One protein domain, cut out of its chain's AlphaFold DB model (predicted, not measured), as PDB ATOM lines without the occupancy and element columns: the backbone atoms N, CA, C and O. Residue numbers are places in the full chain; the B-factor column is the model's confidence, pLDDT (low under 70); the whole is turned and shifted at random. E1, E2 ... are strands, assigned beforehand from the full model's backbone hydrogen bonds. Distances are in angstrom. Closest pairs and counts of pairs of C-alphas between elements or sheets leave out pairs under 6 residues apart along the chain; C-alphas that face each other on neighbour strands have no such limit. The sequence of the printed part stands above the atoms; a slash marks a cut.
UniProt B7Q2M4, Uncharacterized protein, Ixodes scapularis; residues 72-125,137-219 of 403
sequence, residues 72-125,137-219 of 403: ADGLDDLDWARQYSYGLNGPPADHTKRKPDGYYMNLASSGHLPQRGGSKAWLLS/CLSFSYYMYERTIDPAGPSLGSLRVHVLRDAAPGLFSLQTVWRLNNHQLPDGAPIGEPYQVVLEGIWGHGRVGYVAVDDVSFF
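AT A GLANCE: This is residues 72 to 125 and 137 to 219 of the 403 residues of an uncharacterized protein of Ixodes scapularis (UniProt B7Q2M4). Two four-stranded sheets lie face to face as a sandwich, E1 E2 E8 E4 against E3 E7 E5 E6, with their strands crossed at 38 degrees. Both sheets are strongly twisted, and the bent hairpin of E5 and E6 reaches to Pro 169 in its turn, the C-alpha farthest from that of Pro 151 in the link E4 to E5. The printed part has 137 residues with eight named strands, E1 to E8 in order along the chain, and no named helix; both sheets are antiparallel and the class is all strand, though under half of the residues are in named elements. The whole is compact, with a radius of gyration of the C-alphas of 15.7 A and spans of 44 by 33 by 33 A.

IN THESE COORDINATES: Start at C-alpha 80, at (62.077, -56.202, 79.405), where E1 begins; it runs to residue 84. E2 follows at residues 103 to 107 and E3 at residues 120 to 124. After the cut, find E4 at residues 137 to 146, 28.8 A long. E5, residues 157 to 168, is 31.8 A long and bends by 53 degrees at residue 165. E6, residues 171 to 180, is 26.6 A long and bends by 56 degrees at residue 177. E7, residues 195 to 203, is 25.2 A long. E8, residues 209 to 219, is 30.9 A long and ends at C-alpha 219, at (59.456, -42.598, 60.038).

HOW THE PARTS SIT: In the first sheet, look at the hairpin of E1 and E2, where N 81 and O 106 are 2.9 A apart, within hydrogen-bond range. E2 and E8 are antiparallel at 121 degrees, with N 213 and O 105 2.8 A apart. E8 and E4 run at 170 degrees, with N 143 and O 212 2.8 A apart. In the second sheet, E3 and E7 are antiparallel, with N 121 and O 201 2.8 A apart. E7 and E5 show N 160 and O 200 at 2.8 A, and in the hairpin of E5 and E6 N 165 and O 173 are 2.9 A apart. Between the sheets, the closest C-alphas of E1 and E3 are those of Trp 80 and Ala 121, 6.4 A apart. E5 and E8 are near each other, while E1 and E6 are apart.

THE WHOLE: The C-alphas of Pro 151 and Pro 169, the two farthest apart, are 47.5 A apart. Residues 126 to 136 are not printed, and C-alphas 125 and 137 are 14.0 A apart across the cut. The links E1 to E2, E2 to E3 and E6 to E7 are long. The mean pLDDT of the printed part is 73.2; 48 residues are under 70, among them residues 108 to 115 and 180 to 194.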
ATOM      1  N   ALA A  72      69.941 -68.383  75.607       87.25
ATOM      2  CA  ALA A  72      71.088 -69.113  75.058       87.25
ATOM      3  C   ALA A  72      72.030 -68.247  74.199       87.25
ATOM      4  O   ALA A  72      73.179 -68.640  74.003       87.25
ATOM      5  N   ASP A  73      71.568 -67.095  73.710       86.38
ATOM      6  CA  ASP A  73      72.377 -66.188  72.891       86.38
ATOM      7  C   ASP A  73      73.352 -65.367  73.752       86.38
ATOM      8  O   ASP A  73      74.314 -64.802  73.233       86.38
ATOM      9  N   GLY A  74      73.123 -65.300  75.074       86.62
ATOM     10  CA  GLY A  74      73.982 -64.584  76.023       86.62
ATOM     11  C   GLY A  74      74.106 -63.088  75.724       86.62
ATOM     12  O   GLY A  74      75.143 -62.485  76.005       86.62
ATOM     13  N   LEU A  75      73.083 -62.503  75.092       89.19
ATOM     14  CA  LEU A  75      73.109 -61.116  74.634       89.19
ATOM     15  C   LEU A  75      72.815 -60.117  75.752       89.19
ATOM     16  O   LEU A  75      73.251 -58.973  75.632       89.19
ATOM     17  N   ASP A  76      72.127 -60.511  76.819       90.81
ATOM     18  CA  ASP A  76      71.761 -59.663  77.951       90.81
ATOM     19  C   ASP A  76      71.649 -60.448  79.275       90.81
ATOM     20  O   ASP A  76      71.879 -61.655  79.331       90.81
ATOM     21  N   ASP A  77      71.398 -59.720  80.368       87.94
ATOM     22  CA  ASP A  77      71.327 -60.249  81.735       87.94
ATOM     23  C   ASP A  77      69.886 -60.307  82.277       87.94
ATOM     24  O   ASP A  77      69.627 -60.984  83.275       87.94
ATOM     25  N   LEU A  78      68.978 -59.516  81.693       86.25
ATOM     26  CA  LEU A  78      67.620 -59.252  82.167       86.25
ATOM     27  C   LEU A  78      66.672 -59.053  80.977       86.25
ATOM     28  O   LEU A  78      67.074 -58.498  79.964       86.25
ATOM     29  N   ASP A  79      65.393 -59.375  81.168       89.44
ATOM     30  CA  ASP A  79      64.350 -59.147  80.167       89.44
ATOM     31  C   ASP A  79      63.574 -57.846  80.421       89.44
ATOM     32  O   ASP A  79      63.272 -57.477  81.566       89.44
ATOM     33  N   TRP A  80      63.156 -57.185  79.341       91.31
ATOM     34  CA  TRP A  80      62.077 -56.202  79.405       91.31
ATOM     35  C   TRP A  80      60.742 -56.915  79.631       91.31
ATOM     36  O   TRP A  80      60.453 -57.931  78.994       91.31
ATOM     37  N   ALA A  81      59.887 -56.360  80.490       89.69
ATOM     38  CA  ALA A  81      58.535 -56.862  80.696       89.69
ATOM     39  C   ALA A  81      57.493 -55.848  80.246       89.69
ATOM     40  O   ALA A  81      57.640 -54.641  80.409       89.69
ATOM     41  N   ARG A  82      56.396 -56.361  79.699       88.94
ATOM     42  CA  ARG A  82      55.214 -55.563  79.398       88.94
ATOM     43  C   ARG A  82      54.389 -55.400  80.670       88.94
ATOM     44  O   ARG A  82      53.965 -56.395  81.259       88.94
ATOM     45  N   GLN A  83      54.143 -54.163  81.081       84.00
ATOM     46  CA  GLN A  83      53.516 -53.839  82.358       84.00
ATOM     47  C   GLN A  83      52.422 -52.783  82.184       84.00
ATOM     48  O   GLN A  83      52.581 -51.844  81.414       84.00
ATOM     49  N   TYR A  84      51.321 -52.920  82.926       80.56
ATOM     50  CA  TYR A  84      50.277 -51.897  82.994       80.56
ATOM     51  C   TYR A  84      50.556 -50.882  84.119       80.56
ATOM     52  O   TYR A  84      51.183 -51.211  85.128       80.56
ATOM     53  N   SER A  85      50.100 -49.634  83.973       71.50
ATOM     54  CA  SER A  85      50.397 -48.546  84.933       71.50
ATOM     55  C   SER A  85      49.793 -48.720  86.333       71.50
ATOM     56  O   SER A  85      50.281 -48.128  87.296       71.50
ATOM     57  N   TYR A  86      48.740 -49.521  86.490       64.75
ATOM     58  CA  TYR A  86      48.061 -49.705  87.773       64.75
ATOM     59  C   TYR A  86      48.899 -50.512  88.793       64.75
ATOM     60  O   TYR A  86      49.215 -51.678  88.582       64.75
ATOM     61  N   GLY A  87      49.178 -49.923  89.964       55.22
ATOM     62  CA  GLY A  87      49.593 -50.665  91.168       55.22
ATOM     63  C   GLY A  87      51.093 -50.930  91.358       55.22
ATOM     64  O   GLY A  87      51.454 -51.720  92.228       55.22
ATOM     65  N   LEU A  88      51.975 -50.275  90.598       61.19
ATOM     66  CA  LEU A  88      53.435 -50.443  90.685       61.19
ATOM     67  C   LEU A  88      54.109 -49.069  90.847       61.19
ATOM     68  O   LEU A  88      53.528 -48.064  90.452       61.19
ATOM     69  N   ASN A  89      55.317 -48.969  91.428       64.50
ATOM     70  CA  ASN A  89      55.954 -47.654  91.659       64.50
ATOM     71  C   ASN A  89      56.473 -46.951  90.366       64.50
ATOM     72  O   ASN A  89      57.347 -46.090  90.464       64.50
ATOM     73  N   GLY A  90      55.965 -47.331  89.185       69.19
ATOM     74  CA  GLY A  90      56.308 -46.783  87.865       69.19
ATOM     75  C   GLY A  90      55.417 -45.609  87.430       69.19
ATOM     76  O   GLY A  90      54.792 -44.977  88.284       69.19
ATOM     77  N   PRO A  91      55.354 -45.290  86.119       68.56
ATOM     78  CA  PRO A  91      54.513 -44.207  85.614       68.56
ATOM     79  C   PRO A  91      53.047 -44.380  86.056       68.56
ATOM     80  O   PRO A  91      52.474 -45.451  85.837       68.56
ATOM     81  N   PRO A  92      52.407 -43.342  86.633       67.62
ATOM     82  CA  PRO A  92      51.035 -43.438  87.149       67.62
ATOM     83  C   PRO A  92      49.982 -43.596  86.043       67.62
ATOM     84  O   PRO A  92      48.846 -43.985  86.314       67.62
ATOM     85  N   ALA A  93      50.349 -43.262  84.809       70.00
ATOM     86  CA  ALA A  93      49.541 -43.422  83.620       70.00
ATOM     87  C   ALA A  93      50.454 -43.721  82.431       70.00
ATOM     88  O   ALA A  93      51.565 -43.193  82.348       70.00
ATOM     89  N   ASP A  94      49.941 -44.556  81.546       72.50
ATOM     90  CA  ASP A  94      50.547 -44.932  80.282       72.50
ATOM     91  C   ASP A  94      50.637 -43.732  79.321       72.50
ATOM     92  O   ASP A  94      49.832 -42.794  79.433       72.50
ATOM     93  N   HIS A  95      51.623 -43.709  78.414       67.69
ATOM     94  CA  HIS A  95      51.800 -42.561  77.526       67.69
ATOM     95  C   HIS A  95      50.696 -42.509  76.463       67.69
ATOM     96  O   HIS A  95      50.084 -41.447  76.291       67.69
ATOM     97  N   THR A  96      50.386 -43.652  75.853       65.50
ATOM     98  CA  THR A  96      49.379 -43.835  74.801       65.50
ATOM     99  C   THR A  96      47.977 -43.438  75.262       65.50
ATOM    100  O   THR A  96      47.322 -42.567  74.681       65.50
ATOM    101  N   LYS A  97      47.478 -44.073  76.330       70.19
ATOM    102  CA  LYS A  97      46.101 -43.880  76.819       70.19
ATOM    103  C   LYS A  97      45.958 -42.720  77.792       70.19
ATOM    104  O   LYS A  97      44.825 -42.317  78.070       70.19
ATOM    105  N   ARG A  98      47.067 -42.214  78.352       69.38
ATOM    106  CA  ARG A  98      47.077 -41.257  79.477       69.38
ATOM    107  C   ARG A  98      46.244 -41.746  80.667       69.38
ATOM    108  O   ARG A  98      45.663 -40.949  81.407       69.38
ATOM    109  N   LYS A  99      46.170 -43.066  80.856       70.75
ATOM    110  CA  LYS A  99      45.368 -43.716  81.899       70.75
ATOM    111  C   LYS A  99      46.151 -44.825  82.612       70.75
ATOM    112  O   LYS A  99      47.114 -45.343  82.055       70.75
ATOM    113  N   PRO A 100      45.739 -45.220  83.833       78.38
ATOM    114  CA  PRO A 100      46.386 -46.306  84.574       78.38
ATOM    115  C   PRO A 100      46.223 -47.707  83.954       78.38
ATOM    116  O   PRO A 100      46.887 -48.643  84.393       78.38
ATOM    117  N   ASP A 101      45.317 -47.873  82.988       81.19
ATOM    118  CA  ASP A 101      44.989 -49.136  82.312       81.19
ATOM    119  C   ASP A 101      45.659 -49.295  80.931       81.19
ATOM    120  O   ASP A 101      45.262 -50.163  80.149       81.19
ATOM    121  N   GLY A 102      46.651 -48.456  80.615       83.31
ATOM    122  CA  GLY A 102      47.532 -48.651  79.459       83.31
ATOM    123  C   GLY A 102      48.800 -49.428  79.799       83.31
ATOM    124  O   GLY A 102      49.071 -49.702  80.977       83.31
ATOM    125  N   TYR A 103      49.531 -49.808  78.756       85.69
ATOM    126  CA  TYR A 103      50.665 -50.723  78.816       85.69
ATOM    127  C   TYR A 103      51.921 -50.128  78.196       85.69
ATOM    128  O   TYR A 103      51.901 -49.655  77.074       85.69
ATOM    129  N   TYR A 104      53.044 -50.342  78.872       87.31
ATOM    130  CA  TYR A 104      54.377 -49.960  78.418       87.31
ATOM    131  C   TYR A 104      55.363 -51.109  78.647       87.31
ATOM    132  O   TYR A 104      55.071 -52.076  79.362       87.31
ATOM    133  N   MET A 105      56.563 -50.998  78.082       90.38
ATOM    134  CA  MET A 105      57.668 -51.907  78.393       90.38
ATOM    135  C   MET A 105      58.509 -51.327  79.523       90.38
ATOM    136  O   MET A 105      58.873 -50.153  79.495       90.38
ATOM    137  N   ASN A 106      58.859 -52.136  80.516       87.81
ATOM    138  CA  ASN A 106      59.728 -51.732  81.608       87.81
ATOM    139  C   ASN A 106      60.896 -52.684  81.817       87.81
ATOM    140  O   ASN A 106      60.814 -53.882  81.552       87.81
ATOM    141  N   LEU A 107      61.984 -52.141  82.357       83.19
ATOM    142  CA  LEU A 107      63.031 -52.962  82.943       83.19
ATOM    143  C   LEU A 107      62.474 -53.570  84.224       83.19
ATOM    144  O   LEU A 107      62.419 -52.917  85.271       83.19
ATOM    145  N   ALA A 108      61.995 -54.806  84.117       66.12
ATOM    146  CA  ALA A 108      61.386 -55.497  85.230       66.12
ATOM    147  C   ALA A 108      62.414 -55.690  86.342       66.12
ATOM    148  O   ALA A 108      63.434 -56.359  86.173       66.12
ATOM    149  N   SER A 109      62.098 -55.172  87.528       55.25
ATOM    150  CA  SER A 109      62.642 -55.730  88.757       55.25
ATOM    151  C   SER A 109      61.925 -57.054  88.971       55.25
ATOM    152  O   SER A 109      60.878 -57.106  89.616       55.25
ATOM    153  N   SER A 110      62.406 -58.133  88.344       45.78
ATOM    154  CA  SER A 110      61.914 -59.463  88.683       45.78
ATOM    155  C   SER A 110      62.163 -59.624  90.182       45.78
ATOM    156  O   SER A 110      63.318 -59.700  90.603       45.78
ATOM    157  N   GLY A 111      61.106 -59.627  90.999       42.66
ATOM    158  CA  GLY A 111      61.176 -59.632  92.468       42.66
ATOM    159  C   GLY A 111      61.850 -60.867  93.086       42.66
ATOM    160  O   GLY A 111      61.706 -61.117  94.278       42.66
ATOM    161  N   HIS A 112      62.562 -61.655  92.282       42.22
ATOM    162  CA  HIS A 112      63.227 -62.898  92.633       42.22
ATOM    163  C   HIS A 112      64.759 -62.813  92.584       42.22
ATOM    164  O   HIS A 112      65.405 -63.715  93.110       42.22
ATOM    165  N   LEU A 113      65.355 -61.741  92.040       47.06
ATOM    166  CA  LEU A 113      66.807 -61.533  92.069       47.06
ATOM    167  C   LEU A 113      67.147 -60.048  92.288       47.06
ATOM    168  O   LEU A 113      66.583 -59.191  91.608       47.06
ATOM    169  N   PRO A 114      68.070 -59.707  93.210       55.34
ATOM    170  CA  PRO A 114      68.563 -58.340  93.319       55.34
ATOM    171  C   PRO A 114      69.289 -57.972  92.021       55.34
ATOM    172  O   PRO A 114      70.325 -58.557  91.697       55.34
ATOM    173  N   GLN A 115      68.729 -57.013  91.278       67.44
ATOM    174  CA  GLN A 115      69.346 -56.474  90.067       67.44
ATOM    175  C   GLN A 115      70.732 -55.936  90.421       67.44
ATOM    176  O   GLN A 115      70.890 -55.096  91.314       67.44
ATOM    177  N   ARG A 116      71.755 -56.465  89.751       72.19
ATOM    178  CA  ARG A 116      73.125 -55.994  89.926       72.19
ATOM    179  C   ARG A 116      73.280 -54.730  89.093       72.19
ATOM    180  O   ARG A 116      72.852 -54.681  87.945       72.19
ATOM    181  N   GLY A 117      73.884 -53.696  89.671       77.44
ATOM    182  CA  GLY A 117      74.252 -52.531  88.872       77.44
ATOM    183  C   GLY A 117      75.183 -52.958  87.736       77.44
ATOM    184  O   GLY A 117      76.081 -53.775  87.945       77.44
ATOM    185  N   GLY A 118      74.913 -52.446  86.543       81.25
ATOM    186  CA  GLY A 118      75.532 -52.846  85.286       81.25
ATOM    187  C   GLY A 118      74.742 -53.882  84.483       81.25
ATOM    188  O   GLY A 118      75.068 -54.056  83.313       81.25
ATOM    189  N   SER A 119      73.716 -54.535  85.053       86.50
ATOM    190  CA  SER A 119      72.913 -55.521  84.319       86.50
ATOM    191  C   SER A 119      72.204 -54.894  83.121       86.50
ATOM    192  O   SER A 119      71.598 -53.826  83.234       86.50
ATOM    193  N   LYS A 120      72.267 -55.576  81.984       90.38
ATOM    194  CA  LYS A 120      71.758 -55.115  80.694       90.38
ATOM    195  C   LYS A 120      70.505 -55.887  80.289       90.38
ATOM    196  O   LYS A 120      70.423 -57.076  80.563       90.38
ATOM    197  N   ALA A 121      69.582 -55.230  79.596       92.19
ATOM    198  CA  ALA A 121      68.415 -55.845  78.966       92.19
ATOM    199  C   ALA A 121      68.257 -55.350  77.532       92.19
ATOM    200  O   ALA A 121      68.336 -54.137  77.292       92.19
ATOM    201  N   TRP A 122      68.017 -56.254  76.588       94.62
ATOM    202  CA  TRP A 122      67.786 -55.927  75.183       94.62
ATOM    203  C   TRP A 122      66.332 -56.174  74.799       94.62
ATOM    204  O   TRP A 122      65.785 -57.241  75.037       94.62
ATOM    205  N   LEU A 123      65.719 -55.198  74.133       95.00
ATOM    206  CA  LEU A 123      64.457 -55.388  73.428       95.00
ATOM    207  C   LEU A 123      64.708 -55.203  71.931       95.00
ATOM    208  O   LEU A 123      65.116 -54.126  71.489       95.00
ATOM    209  N   LEU A 124      64.508 -56.272  71.165       93.75
ATOM    210  CA  LEU A 124      64.786 -56.343  69.734       93.75
ATOM    211  C   LEU A 124      63.526 -56.012  68.940       93.75
ATOM    212  O   LEU A 124      62.485 -56.621  69.176       93.75
ATOM    213  N   SER A 125      63.619 -55.104  67.971       90.38
ATOM    214  CA  SER A 125      62.547 -54.885  66.998       90.38
ATOM    215  C   SER A 125      62.423 -56.079  66.037       90.38
ATOM    216  O   SER A 125      63.393 -56.827  65.847       90.38
ATOM    217  N   CYS A 137      64.048 -42.347  60.817       66.62
ATOM    218  CA  CYS A 137      64.030 -41.818  62.161       66.62
ATOM    219  C   CYS A 137      63.250 -42.713  63.125       66.62
ATOM    220  O   CYS A 137      62.162 -43.180  62.800       66.62
ATOM    221  N   LEU A 138      63.797 -42.889  64.326       72.44
ATOM    222  CA  LEU A 138      63.149 -43.542  65.458       72.44
ATOM    223  C   LEU A 138      62.685 -42.477  66.460       72.44
ATOM    224  O   LEU A 138      63.467 -41.611  66.847       72.44
ATOM    225  N   SER A 139      61.444 -42.586  66.919       70.44
ATOM    226  CA  SER A 139      60.917 -41.863  68.077       70.44
ATOM    227  C   SER A 139      60.342 -42.862  69.073       70.44
ATOM    228  O   SER A 139      59.840 -43.910  68.674       70.44
ATOM    229  N   PHE A 140      60.448 -42.565  70.361       71.94
ATOM    230  CA  PHE A 140      59.830 -43.341  71.429       71.94
ATOM    231  C   PHE A 140      59.692 -42.468  72.673       71.94
ATOM    232  O   PHE A 140      60.502 -41.569  72.917       71.94
ATOM    233  N   SER A 141      58.680 -42.760  73.477       70.88
ATOM    234  CA  SER A 141      58.511 -42.178  74.803       70.88
ATOM    235  C   SER A 141      59.317 -42.974  75.820       70.88
ATOM    236  O   SER A 141      59.411 -44.197  75.738       70.88
ATOM    237  N   TYR A 142      59.893 -42.295  76.810       77.38
ATOM    238  CA  TYR A 142      60.585 -42.952  77.915       77.38
ATOM    239  C   TYR A 142      60.200 -42.341  79.261       77.38
ATOM    240  O   TYR A 142      59.837 -41.169  79.368       77.38
ATOM    241  N   TYR A 143      60.313 -43.143  80.314       75.75
ATOM    242  CA  TYR A 143      60.149 -42.720  81.696       75.75
ATOM    243  C   TYR A 143      61.297 -43.281  82.528       75.75
ATOM    244  O   TYR A 143      61.433 -44.494  82.675       75.75
ATOM    245  N   MET A 144      62.124 -42.387  83.067       77.12
ATOM    246  CA  MET A 144      63.221 -42.722  83.972       77.12
ATOM    247  C   MET A 144      63.032 -41.956  85.277       77.12
ATOM    248  O   MET A 144      63.118 -40.730  85.296       77.12
ATOM    249  N   TYR A 145      62.741 -42.672  86.360       74.69
ATOM    250  CA  TYR A 145      62.484 -42.072  87.668       74.69
ATOM    251  C   TYR A 145      63.095 -42.903  88.790       74.69
ATOM    252  O   TYR A 145      62.831 -44.099  88.910       74.69
ATOM    253  N   GLU A 146      63.867 -42.252  89.654       73.56
ATOM    254  CA  GLU A 146      64.374 -42.827  90.896       73.56
ATOM    255  C   GLU A 146      63.794 -42.069  92.093       73.56
ATOM    256  O   GLU A 146      63.673 -40.843  92.085       73.56
ATOM    257  N   ARG A 147      63.414 -42.800  93.147       69.00
ATOM    258  CA  ARG A 147      62.809 -42.190  94.343       69.00
ATOM    259  C   ARG A 147      63.833 -41.424  95.183       69.00
ATOM    260  O   ARG A 147      63.470 -40.533  95.950       69.00
ATOM    261  N   THR A 148      65.101 -41.817  95.119       67.44
ATOM    262  CA  THR A 148      66.158 -41.272  95.971       67.44
ATOM    263  C   THR A 148      67.418 -41.076  95.155       67.44
ATOM    264  O   THR A 148      68.004 -42.055  94.708       67.44
ATOM    265  N   ILE A 149      67.829 -39.818  95.023       68.38
ATOM    266  CA  ILE A 149      69.071 -39.421  94.363       68.38
ATOM    267  C   ILE A 149      70.181 -39.433  95.420       68.38
ATOM    268  O   ILE A 149      70.030 -38.835  96.489       68.38
ATOM    269  N   ASP A 150      71.269 -40.153  95.156       68.06
ATOM    270  CA  ASP A 150      72.444 -40.168  96.028       68.06
ATOM    271  C   ASP A 150      73.191 -38.817  95.938       68.06
ATOM    272  O   ASP A 150      73.151 -38.173  94.887       68.06
ATOM    273  N   PRO A 151      73.899 -38.354  96.987       71.00
ATOM    274  CA  PRO A 151      74.818 -37.216  96.880       71.00
ATOM    275  C   PRO A 151      75.811 -37.289  95.708       71.00
ATOM    276  O   PRO A 151      76.239 -36.248  95.216       71.00
ATOM    277  N   ALA A 152      76.164 -38.494  95.247       70.19
ATOM    278  CA  ALA A 152      77.004 -38.705  94.065       70.19
ATOM    279  C   ALA A 152      76.297 -38.429  92.716       70.19
ATOM    280  O   ALA A 152      76.945 -38.470  91.669       70.19
ATOM    281  N   GLY A 153      74.996 -38.126  92.728       63.81
ATOM    282  CA  GLY A 153      74.163 -37.907  91.548       63.81
ATOM    283  C   GLY A 153      73.250 -39.096  91.220       63.81
ATOM    284  O   GLY A 153      73.262 -40.106  91.930       63.81
ATOM    285  N   PRO A 154      72.431 -38.974  90.159       66.00
ATOM    286  CA  PRO A 154      71.502 -40.020  89.764       66.00
ATOM    287  C   PRO A 154      72.225 -41.281  89.295       66.00
ATOM    288  O   PRO A 154      73.181 -41.204  88.519       66.00
ATOM    289  N   SER A 155      71.754 -42.445  89.749       73.12
ATOM    290  CA  SER A 155      72.403 -43.741  89.505       73.12
ATOM    291  C   SER A 155      71.436 -44.822  89.031       73.12
ATOM    292  O   SER A 155      71.769 -46.002  89.105       73.12
ATOM    293  N   LEU A 156      70.269 -44.433  88.507       74.12
ATOM    294  CA  LEU A 156      69.246 -45.335  87.975       74.12
ATOM    295  C   LEU A 156      69.734 -46.229  86.823       74.12
ATOM    296  O   LEU A 156      69.258 -47.354  86.677       74.12
ATOM    297  N   GLY A 157      70.686 -45.743  86.021       80.88
ATOM    298  CA  GLY A 157      71.214 -46.455  84.861       80.88
ATOM    299  C   GLY A 157      71.197 -45.623  83.581       80.88
ATOM    300  O   GLY A 157      71.254 -44.395  83.636       80.88
ATOM    301  N   SER A 158      71.131 -46.288  82.427       84.44
ATOM    302  CA  SER A 158      71.087 -45.622  81.116       84.44
ATOM    303  C   SER A 158      70.181 -46.342  80.129       84.44
ATOM    304  O   SER A 158      70.093 -47.567  80.163       84.44
ATOM    305  N   LEU A 159      69.597 -45.585  79.201       85.12
ATOM    306  CA  LEU A 159      68.887 -46.116  78.038       85.12
ATOM    307  C   LEU A 159      69.713 -45.852  76.777       85.12
ATOM    308  O   LEU A 159      70.249 -44.755  76.601       85.12
ATOM    309  N   ARG A 160      69.838 -46.844  75.899       87.56
ATOM    310  CA  ARG A 160      70.570 -46.733  74.633       87.56
ATOM    311  C   ARG A 160      69.770 -47.343  73.498       87.56
ATOM    312  O   ARG A 160      68.997 -48.271  73.703       87.56
ATOM    313  N   VAL A 161      69.996 -46.823  72.301       86.44
ATOM    314  CA  VAL A 161      69.462 -47.376  71.061       86.44
ATOM    315  C   VAL A 161      70.633 -47.805  70.202       86.44
ATOM    316  O   VAL A 161      71.534 -47.006  69.914       86.44
ATOM    317  N   HIS A 162      70.581 -49.052  69.752       87.38
ATOM    318  CA  HIS A 162      71.536 -49.582  68.795       87.38
ATOM    319  C   HIS A 162      70.855 -50.022  67.509       87.38
ATOM    320  O   HIS A 162      69.690 -50.416  67.502       87.38
ATOM    321  N   VAL A 163      71.622 -49.996  66.429       85.50
ATOM    322  CA  VAL A 163      71.301 -50.638  65.160       85.50
ATOM    323  C   VAL A 163      72.123 -51.918  65.074       85.50
ATOM    324  O   VAL A 163      73.355 -51.878  65.081       85.50
ATOM    325  N   LEU A 164      71.429 -53.048  65.018       86.69
ATOM    326  CA  LEU A 164      71.983 -54.382  64.840       86.69
ATOM    327  C   LEU A 164      71.905 -54.759  63.356       86.69
ATOM    328  O   LEU A 164      70.825 -54.711  62.765       86.69
ATOM    329  N   ARG A 165      73.039 -55.135  62.760       84.12
ATOM    330  CA  ARG A 165      73.121 -55.609  61.366       84.12
ATOM    331  C   ARG A 165      73.779 -56.977  61.307       84.12
ATOM    332  O   ARG A 165      74.711 -57.249  62.068       84.12
ATOM    333  N   ASP A 166      73.340 -57.791  60.358       79.81
ATOM    334  CA  ASP A 166      74.018 -59.035  60.005       79.81
ATOM    335  C   ASP A 166      75.346 -58.676  59.298       79.81
ATOM    336  O   ASP A 166      75.343 -57.923  58.326       79.81
ATOM    337  N   ALA A 167      76.491 -59.153  59.801       73.38
ATOM    338  CA  ALA A 167      77.813 -58.818  59.250       73.38
ATOM    339  C   ALA A 167      78.425 -59.987  58.461       73.38
ATOM    340  O   ALA A 167      78.820 -59.839  57.307       73.38
ATOM    341  N   ALA A 168      78.492 -61.167  59.076       74.50
ATOM    342  CA  ALA A 168      78.921 -62.421  58.456       74.50
ATOM    343  C   ALA A 168      78.122 -63.580  59.085       74.50
ATOM    344  O   ALA A 168      77.459 -63.362  60.099       74.50
ATOM    345  N   PRO A 169      78.146 -64.813  58.541       70.44
ATOM    346  CA  PRO A 169      77.436 -65.934  59.156       70.44
ATOM    347  C   PRO A 169      77.849 -66.122  60.627       70.44
ATOM    348  O   PRO A 169      79.002 -66.435  60.915       70.44
ATOM    349  N   GLY A 170      76.912 -65.898  61.552       69.25
ATOM    350  CA  GLY A 170      77.151 -65.973  63.000       69.25
ATOM    351  C   GLY A 170      77.783 -64.726  63.639       69.25
ATOM    352  O   GLY A 170      78.099 -64.759  64.823       69.25
ATOM    353  N   LEU A 171      77.962 -63.633  62.891       77.50
ATOM    354  CA  LEU A 171      78.506 -62.363  63.377       77.50
ATOM    355  C   LEU A 171      77.540 -61.216  63.082       77.50
ATOM    356  O   LEU A 171      77.050 -61.065  61.963       77.50
ATOM    357  N   PHE A 172      77.342 -60.364  64.080       80.94
ATOM    358  CA  PHE A 172      76.538 -59.155  63.972       80.94
ATOM    359  C   PHE A 172      77.374 -57.916  64.293       80.94
ATOM    360  O   PHE A 172      78.307 -57.963  65.095       80.94
ATOM    361  N   SER A 173      77.029 -56.790  63.673       84.31
ATOM    362  CA  SER A 173      77.553 -55.478  64.049       84.31
ATOM    363  C   SER A 173      76.507 -54.729  64.867       84.31
ATOM    364  O   SER A 173      75.368 -54.600  64.418       84.31
ATOM    365  N   LEU A 174      76.901 -54.206  66.026       86.69
ATOM    366  CA  LEU A 174      76.057 -53.378  66.884       86.69
ATOM    367  C   LEU A 174      76.580 -51.938  66.876       86.69
ATOM    368  O   LEU A 174      77.702 -51.682  67.312       86.69
ATOM    369  N   GLN A 175      75.776 -50.998  66.386       83.50
ATOM    370  CA  GLN A 175      76.128 -49.583  66.304       83.50
ATOM    371  C   GLN A 175      75.217 -48.753  67.208       83.50
ATOM    372  O   GLN A 175      74.016 -48.693  66.974       83.50
ATOM    373  N   THR A 176      75.771 -48.057  68.202       81.56
ATOM    374  CA  THR A 176      74.990 -47.119  69.023       81.56
ATOM    375  C   THR A 176      74.634 -45.876  68.217       81.56
ATOM    376  O   THR A 176      75.524 -45.198  67.708       81.56
ATOM    377  N   VAL A 177      73.342 -45.566  68.132       73.62
ATOM    378  CA  VAL A 177      72.816 -44.389  67.415       73.62
ATOM    379  C   VAL A 177      72.202 -43.351  68.348       73.62
ATOM    380  O   VAL A 177      72.099 -42.186  67.987       73.62
ATOM    381  N   TRP A 178      71.828 -43.750  69.564       76.50
ATOM    382  CA  TRP A 178      71.341 -42.837  70.591       76.50
ATOM    383  C   TRP A 178      71.683 -43.374  71.978       76.50
ATOM    384  O   TRP A 178      71.739 -44.585  72.203       76.50
ATOM    385  N   ARG A 179      71.919 -42.471  72.928       77.44
ATOM    386  CA  ARG A 179      72.112 -42.809  74.340       77.44
ATOM    387  C   ARG A 179      71.604 -41.682  75.223       77.44
ATOM    388  O   ARG A 179      71.861 -40.515  74.937       77.44
ATOM    389  N   LEU A 180      70.983 -42.044  76.332       69.69
ATOM    390  CA  LEU A 180      70.664 -41.145  77.426       69.69
ATOM    391  C   LEU A 180      71.557 -41.494  78.616       69.69
ATOM    392  O   LEU A 180      71.270 -42.400  79.397       69.69
ATOM    393  N   ASN A 181      72.658 -40.748  78.709       62.47
ATOM    394  CA  ASN A 181      73.526 -40.640  79.880       62.47
ATOM    395  C   ASN A 181      73.515 -39.161  80.311       62.47
ATOM    396  O   ASN A 181      73.331 -38.292  79.460       62.47
ATOM    397  N   ASN A 182      73.723 -38.858  81.593       46.81
ATOM    398  CA  ASN A 182      73.645 -37.498  82.145       46.81
ATOM    399  C   ASN A 182      74.663 -36.512  81.499       46.81
ATOM    400  O   ASN A 182      75.747 -36.293  82.030       46.81
ATOM    401  N   HIS A 183      74.277 -35.905  80.369       35.91
ATOM    402  CA  HIS A 183      75.071 -35.162  79.372       35.91
ATOM    403  C   HIS A 183      75.800 -36.012  78.313       35.91
ATOM    404  O   HIS A 183      76.910 -36.488  78.532       35.91
ATOM    405  N   GLN A 184      75.178 -36.121  77.130       32.12
ATOM    406  CA  GLN A 184      75.742 -35.976  75.768       32.12
ATOM    407  C   GLN A 184      74.809 -36.661  74.756       32.12
ATOM    408  O   GLN A 184      74.670 -37.884  74.782       32.12
ATOM    409  N   LEU A 185      74.238 -35.883  73.833       31.73
ATOM    410  CA  LEU A 185      73.601 -36.389  72.610       31.73
ATOM    411  C   LEU A 185      74.700 -36.723  71.583       31.73
ATOM    412  O   LEU A 185      75.576 -35.877  71.390       31.73
ATOM    413  N   PRO A 186      74.703 -37.901  70.933       42.47
ATOM    414  CA  PRO A 186      75.541 -38.144  69.768       42.47
ATOM    415  C   PRO A 186      74.784 -37.986  68.441       42.47
ATOM    416  O   PRO A 186      73.571 -38.171  68.364       42.47
ATOM    417  N   ASP A 187      75.574 -37.671  67.415       35.12
ATOM    418  CA  ASP A 187      75.221 -37.523  66.006       35.12
ATOM    419  C   ASP A 187      74.709 -38.832  65.379       35.12
ATOM    420  O   ASP A 187      75.304 -39.901  65.545       35.12
ATOM    421  N   GLY A 188      73.613 -38.738  64.622       39.78
ATOM    422  CA  GLY A 188      73.053 -39.849  63.854       39.78
ATOM    423  C   GLY A 188      73.904 -40.190  62.626       39.78
ATOM    424  O   GLY A 188      74.403 -39.303  61.935       39.78
ATOM    425  N   ALA A 189      74.043 -41.483  62.333       35.62
ATOM    426  CA  ALA A 189      74.682 -41.992  61.122       35.62
ATOM    427  C   ALA A 189      73.628 -42.603  60.176       35.62
ATOM    428  O   ALA A 189      72.683 -43.234  60.660       35.62
ATOM    429  N   PRO A 190      73.775 -42.465  58.844       39.44
ATOM    430  CA  PRO A 190      72.857 -43.072  57.885       39.44
ATOM    431  C   PRO A 190      72.914 -44.608  57.933       39.44
ATOM    432  O   PRO A 190      73.966 -45.209  58.160       39.44
ATOM    433  N   ILE A 191      71.760 -45.242  57.720       46.69
ATOM    434  CA  ILE A 191      71.542 -46.690  57.835       46.69
ATOM    435  C   ILE A 191      71.283 -47.262  56.432       46.69
ATOM    436  O   ILE A 191      70.378 -46.794  55.755       46.69
ATOM    437  N   GLY A 192      72.040 -48.285  56.017       45.16
ATOM    438  CA  GLY A 192      71.755 -49.116  54.834       45.16
ATOM    439  C   GLY A 192      71.985 -50.603  55.142       45.16
ATOM    440  O   GLY A 192      72.862 -50.896  55.953       45.16
ATOM    441  N   GLU A 193      71.209 -51.503  54.517       57.16
ATOM    442  CA  GLU A 193      71.041 -52.960  54.794       57.16
ATOM    443  C   GLU A 193      69.949 -53.307  55.827       57.16
ATOM    444  O   GLU A 193      69.691 -52.475  56.703       57.16
ATOM    445  N   PRO A 194      69.290 -54.496  55.756       62.00
ATOM    446  CA  PRO A 194      68.261 -54.876  56.722       62.00
ATOM    447  C   PRO A 194      68.843 -54.881  58.130       62.00
ATOM    448  O   PRO A 194      69.945 -55.379  58.378       62.00
ATOM    449  N   TYR A 195      68.094 -54.305  59.056       75.69
ATOM    450  CA  TYR A 195      68.594 -54.013  60.388       75.69
ATOM    451  C   TYR A 195      67.518 -54.246  61.443       75.69
ATOM    452  O   TYR A 195      66.320 -54.266  61.157       75.69
ATOM    453  N   GLN A 196      67.953 -54.429  62.682       86.38
ATOM    454  CA  GLN A 196      67.086 -54.416  63.854       86.38
ATOM    455  C   GLN A 196      67.465 -53.245  64.745       86.38
ATOM    456  O   GLN A 196      68.640 -52.896  64.869       86.38
ATOM    457  N   VAL A 197      66.468 -52.638  65.373       87.56
ATOM    458  CA  VAL A 197      66.693 -51.699  66.466       87.56
ATOM    459  C   VAL A 197      66.730 -52.470  67.773       87.56
ATOM    460  O   VAL A 197      65.897 -53.340  68.017       87.56
ATOM    461  N   VAL A 198      67.704 -52.134  68.611       92.62
ATOM    462  CA  VAL A 198      67.849 -52.669  69.963       92.62
ATOM    463  C   VAL A 198      67.642 -51.529  70.946       92.62
ATOM    464  O   VAL A 198      68.431 -50.581  70.958       92.62
ATOM    465  N   LEU A 199      66.610 -51.628  71.783       92.31
ATOM    466  CA  LEU A 199      66.473 -50.784  72.967       92.31
ATOM    467  C   LEU A 199      67.211 -51.468  74.121       92.31
ATOM    468  O   LEU A 199      66.802 -52.520  74.610       92.31
ATOM    469  N   GLU A 200      68.335 -50.884  74.525       93.00
ATOM    470  CA  GLU A 200      69.182 -51.387  75.600       93.00
ATOM    471  C   GLU A 200      68.948 -50.577  76.873       93.00
ATOM    472  O   GLU A 200      69.293 -49.397  76.953       93.00
ATOM    473  N   GLY A 201      68.401 -51.234  77.890       90.25
ATOM    474  CA  GLY A 201      68.341 -50.697  79.239       90.25
ATOM    475  C   GLY A 201      69.493 -51.238  80.075       90.25
ATOM    476  O   GLY A 201      69.709 -52.445  80.120       90.25
ATOM    477  N   ILE A 202      70.234 -50.357  80.742       87.19
ATOM    478  CA  ILE A 202      71.269 -50.741  81.709       87.19
ATOM    479  C   ILE A 202      70.799 -50.314  83.084       87.19
ATOM    480  O   ILE A 202      70.548 -49.129  83.303       87.19
ATOM    481  N   TRP A 203      70.720 -51.266  84.006       84.31
ATOM    482  CA  TRP A 203      70.373 -51.022  85.395       84.31
ATOM    483  C   TRP A 203      71.561 -50.425  86.147       84.31
ATOM    484  O   TRP A 203      72.676 -50.934  86.058       84.31
ATOM    485  N   GLY A 204      71.364 -49.339  86.886       76.81
ATOM    486  CA  GLY A 204      72.453 -48.680  87.601       76.81
ATOM    487  C   GLY A 204      72.732 -49.240  89.002       76.81
ATOM    488  O   GLY A 204      72.067 -50.155  89.497       76.81
ATOM    489  N   HIS A 205      73.789 -48.733  89.644       69.94
ATOM    490  CA  HIS A 205      74.214 -49.199  90.963       69.94
ATOM    491  C   HIS A 205      73.368 -48.562  92.066       69.94
ATOM    492  O   HIS A 205      73.491 -47.375  92.348       69.94
ATOM    493  N   GLY A 206      72.577 -49.394  92.741       58.72
ATOM    494  CA  GLY A 206      71.872 -49.019  93.956       58.72
ATOM    495  C   GLY A 206      70.577 -48.242  93.713       58.72
ATOM    496  O   GLY A 206      70.594 -47.112  93.247       58.72
ATOM    497  N   ARG A 207      69.493 -48.819  94.248       63.47
ATOM    498  CA  ARG A 207      68.199 -48.201  94.600       63.47
ATOM    499  C   ARG A 207      67.058 -48.310  93.582       63.47
ATOM    500  O   ARG A 207      67.207 -48.546  92.393       63.47
ATOM    501  N   VAL A 208      65.884 -48.201  94.197       62.44
ATOM    502  CA  VAL A 208      64.522 -48.344  93.695       62.44
ATOM    503  C   VAL A 208      64.206 -47.253  92.670       62.44
ATOM    504  O   VAL A 208      64.125 -46.072  93.021       62.44
ATOM    505  N   GLY A 209      63.955 -47.654  91.431       70.81
ATOM    506  CA  GLY A 209      63.519 -46.759  90.368       70.81
ATOM    507  C   GLY A 209      62.934 -47.520  89.185       70.81
ATOM    508  O   GLY A 209      62.757 -48.736  89.250       70.81
ATOM    509  N   TYR A 210      62.569 -46.780  88.144       77.50
ATOM    510  CA  TYR A 210      61.834 -47.277  86.987       77.50
ATOM    511  C   TYR A 210      62.453 -46.746  85.716       77.50
ATOM    512  O   TYR A 210      62.646 -45.541  85.583       77.50
ATOM    513  N   VAL A 211      62.693 -47.656  84.780       82.19
ATOM    514  CA  VAL A 211      63.001 -47.343  83.390       82.19
ATOM    515  C   VAL A 211      61.919 -48.004  82.553       82.19
ATOM    516  O   VAL A 211      61.721 -49.217  82.640       82.19
ATOM    517  N   ALA A 212      61.195 -47.195  81.794       85.81
ATOM    518  CA  ALA A 212      60.135 -47.641  80.911       85.81
ATOM    519  C   ALA A 212      60.224 -46.940  79.557       85.81
ATOM    520  O   ALA A 212      60.725 -45.817  79.470       85.81
ATOM    521  N   VAL A 213      59.732 -47.618  78.525       85.50
ATOM    522  CA  VAL A 213      59.594 -47.113  77.158       85.50
ATOM    523  C   VAL A 213      58.192 -47.417  76.645       85.50
ATOM    524  O   VAL A 213      57.598 -48.431  77.015       85.50
ATOM    525  N   ASP A 214      57.673 -46.528  75.814       78.38
ATOM    526  CA  ASP A 214      56.329 -46.607  75.246       78.38
ATOM    527  C   ASP A 214      56.289 -45.879  73.889       78.38
ATOM    528  O   ASP A 214      57.221 -45.138  73.567       78.38
ATOM    529  N   ASP A 215      55.236 -46.067  73.095       70.31
ATOM    530  CA  ASP A 215      55.000 -45.360  71.824       70.31
ATOM    531  C   ASP A 215      56.205 -45.348  70.860       70.31
ATOM    532  O   ASP A 215      56.642 -44.300  70.372       70.31
ATOM    533  N   VAL A 216      56.769 -46.521  70.560       76.75
ATOM    534  CA  VAL A 216      57.861 -46.643  69.587       76.75
ATOM    535  C   VAL A 216      57.327 -46.429  68.175       76.75
ATOM    536  O   VAL A 216      56.337 -47.044  67.782       76.75
ATOM    537  N   SER A 217      57.972 -45.560  67.401       69.81
ATOM    538  CA  SER A 217      57.569 -45.232  66.033       69.81
ATOM    539  C   SER A 217      58.759 -45.001  65.098       69.81
ATOM    540  O   SER A 217      59.749 -44.368  65.474       69.81
ATOM    541  N   PHE A 218      58.627 -45.459  63.856       69.94
ATOM    542  CA  PHE A 218      59.575 -45.284  62.763       69.94
ATOM    543  C   PHE A 218      59.003 -44.389  61.663       69.94
ATOM    544  O   PHE A 218      57.836 -44.485  61.293       69.94
ATOM    545  N   PHE A 219      59.847 -43.527  61.100       64.56
ATOM    546  CA  PHE A 219      59.456 -42.598  60.038       64.56
ATOM    547  C   PHE A 219      60.571 -42.457  59.019       64.56
ATOM    548  O   PHE A 219      61.738 -42.444  59.394       64.56
TER     549      PHE A 219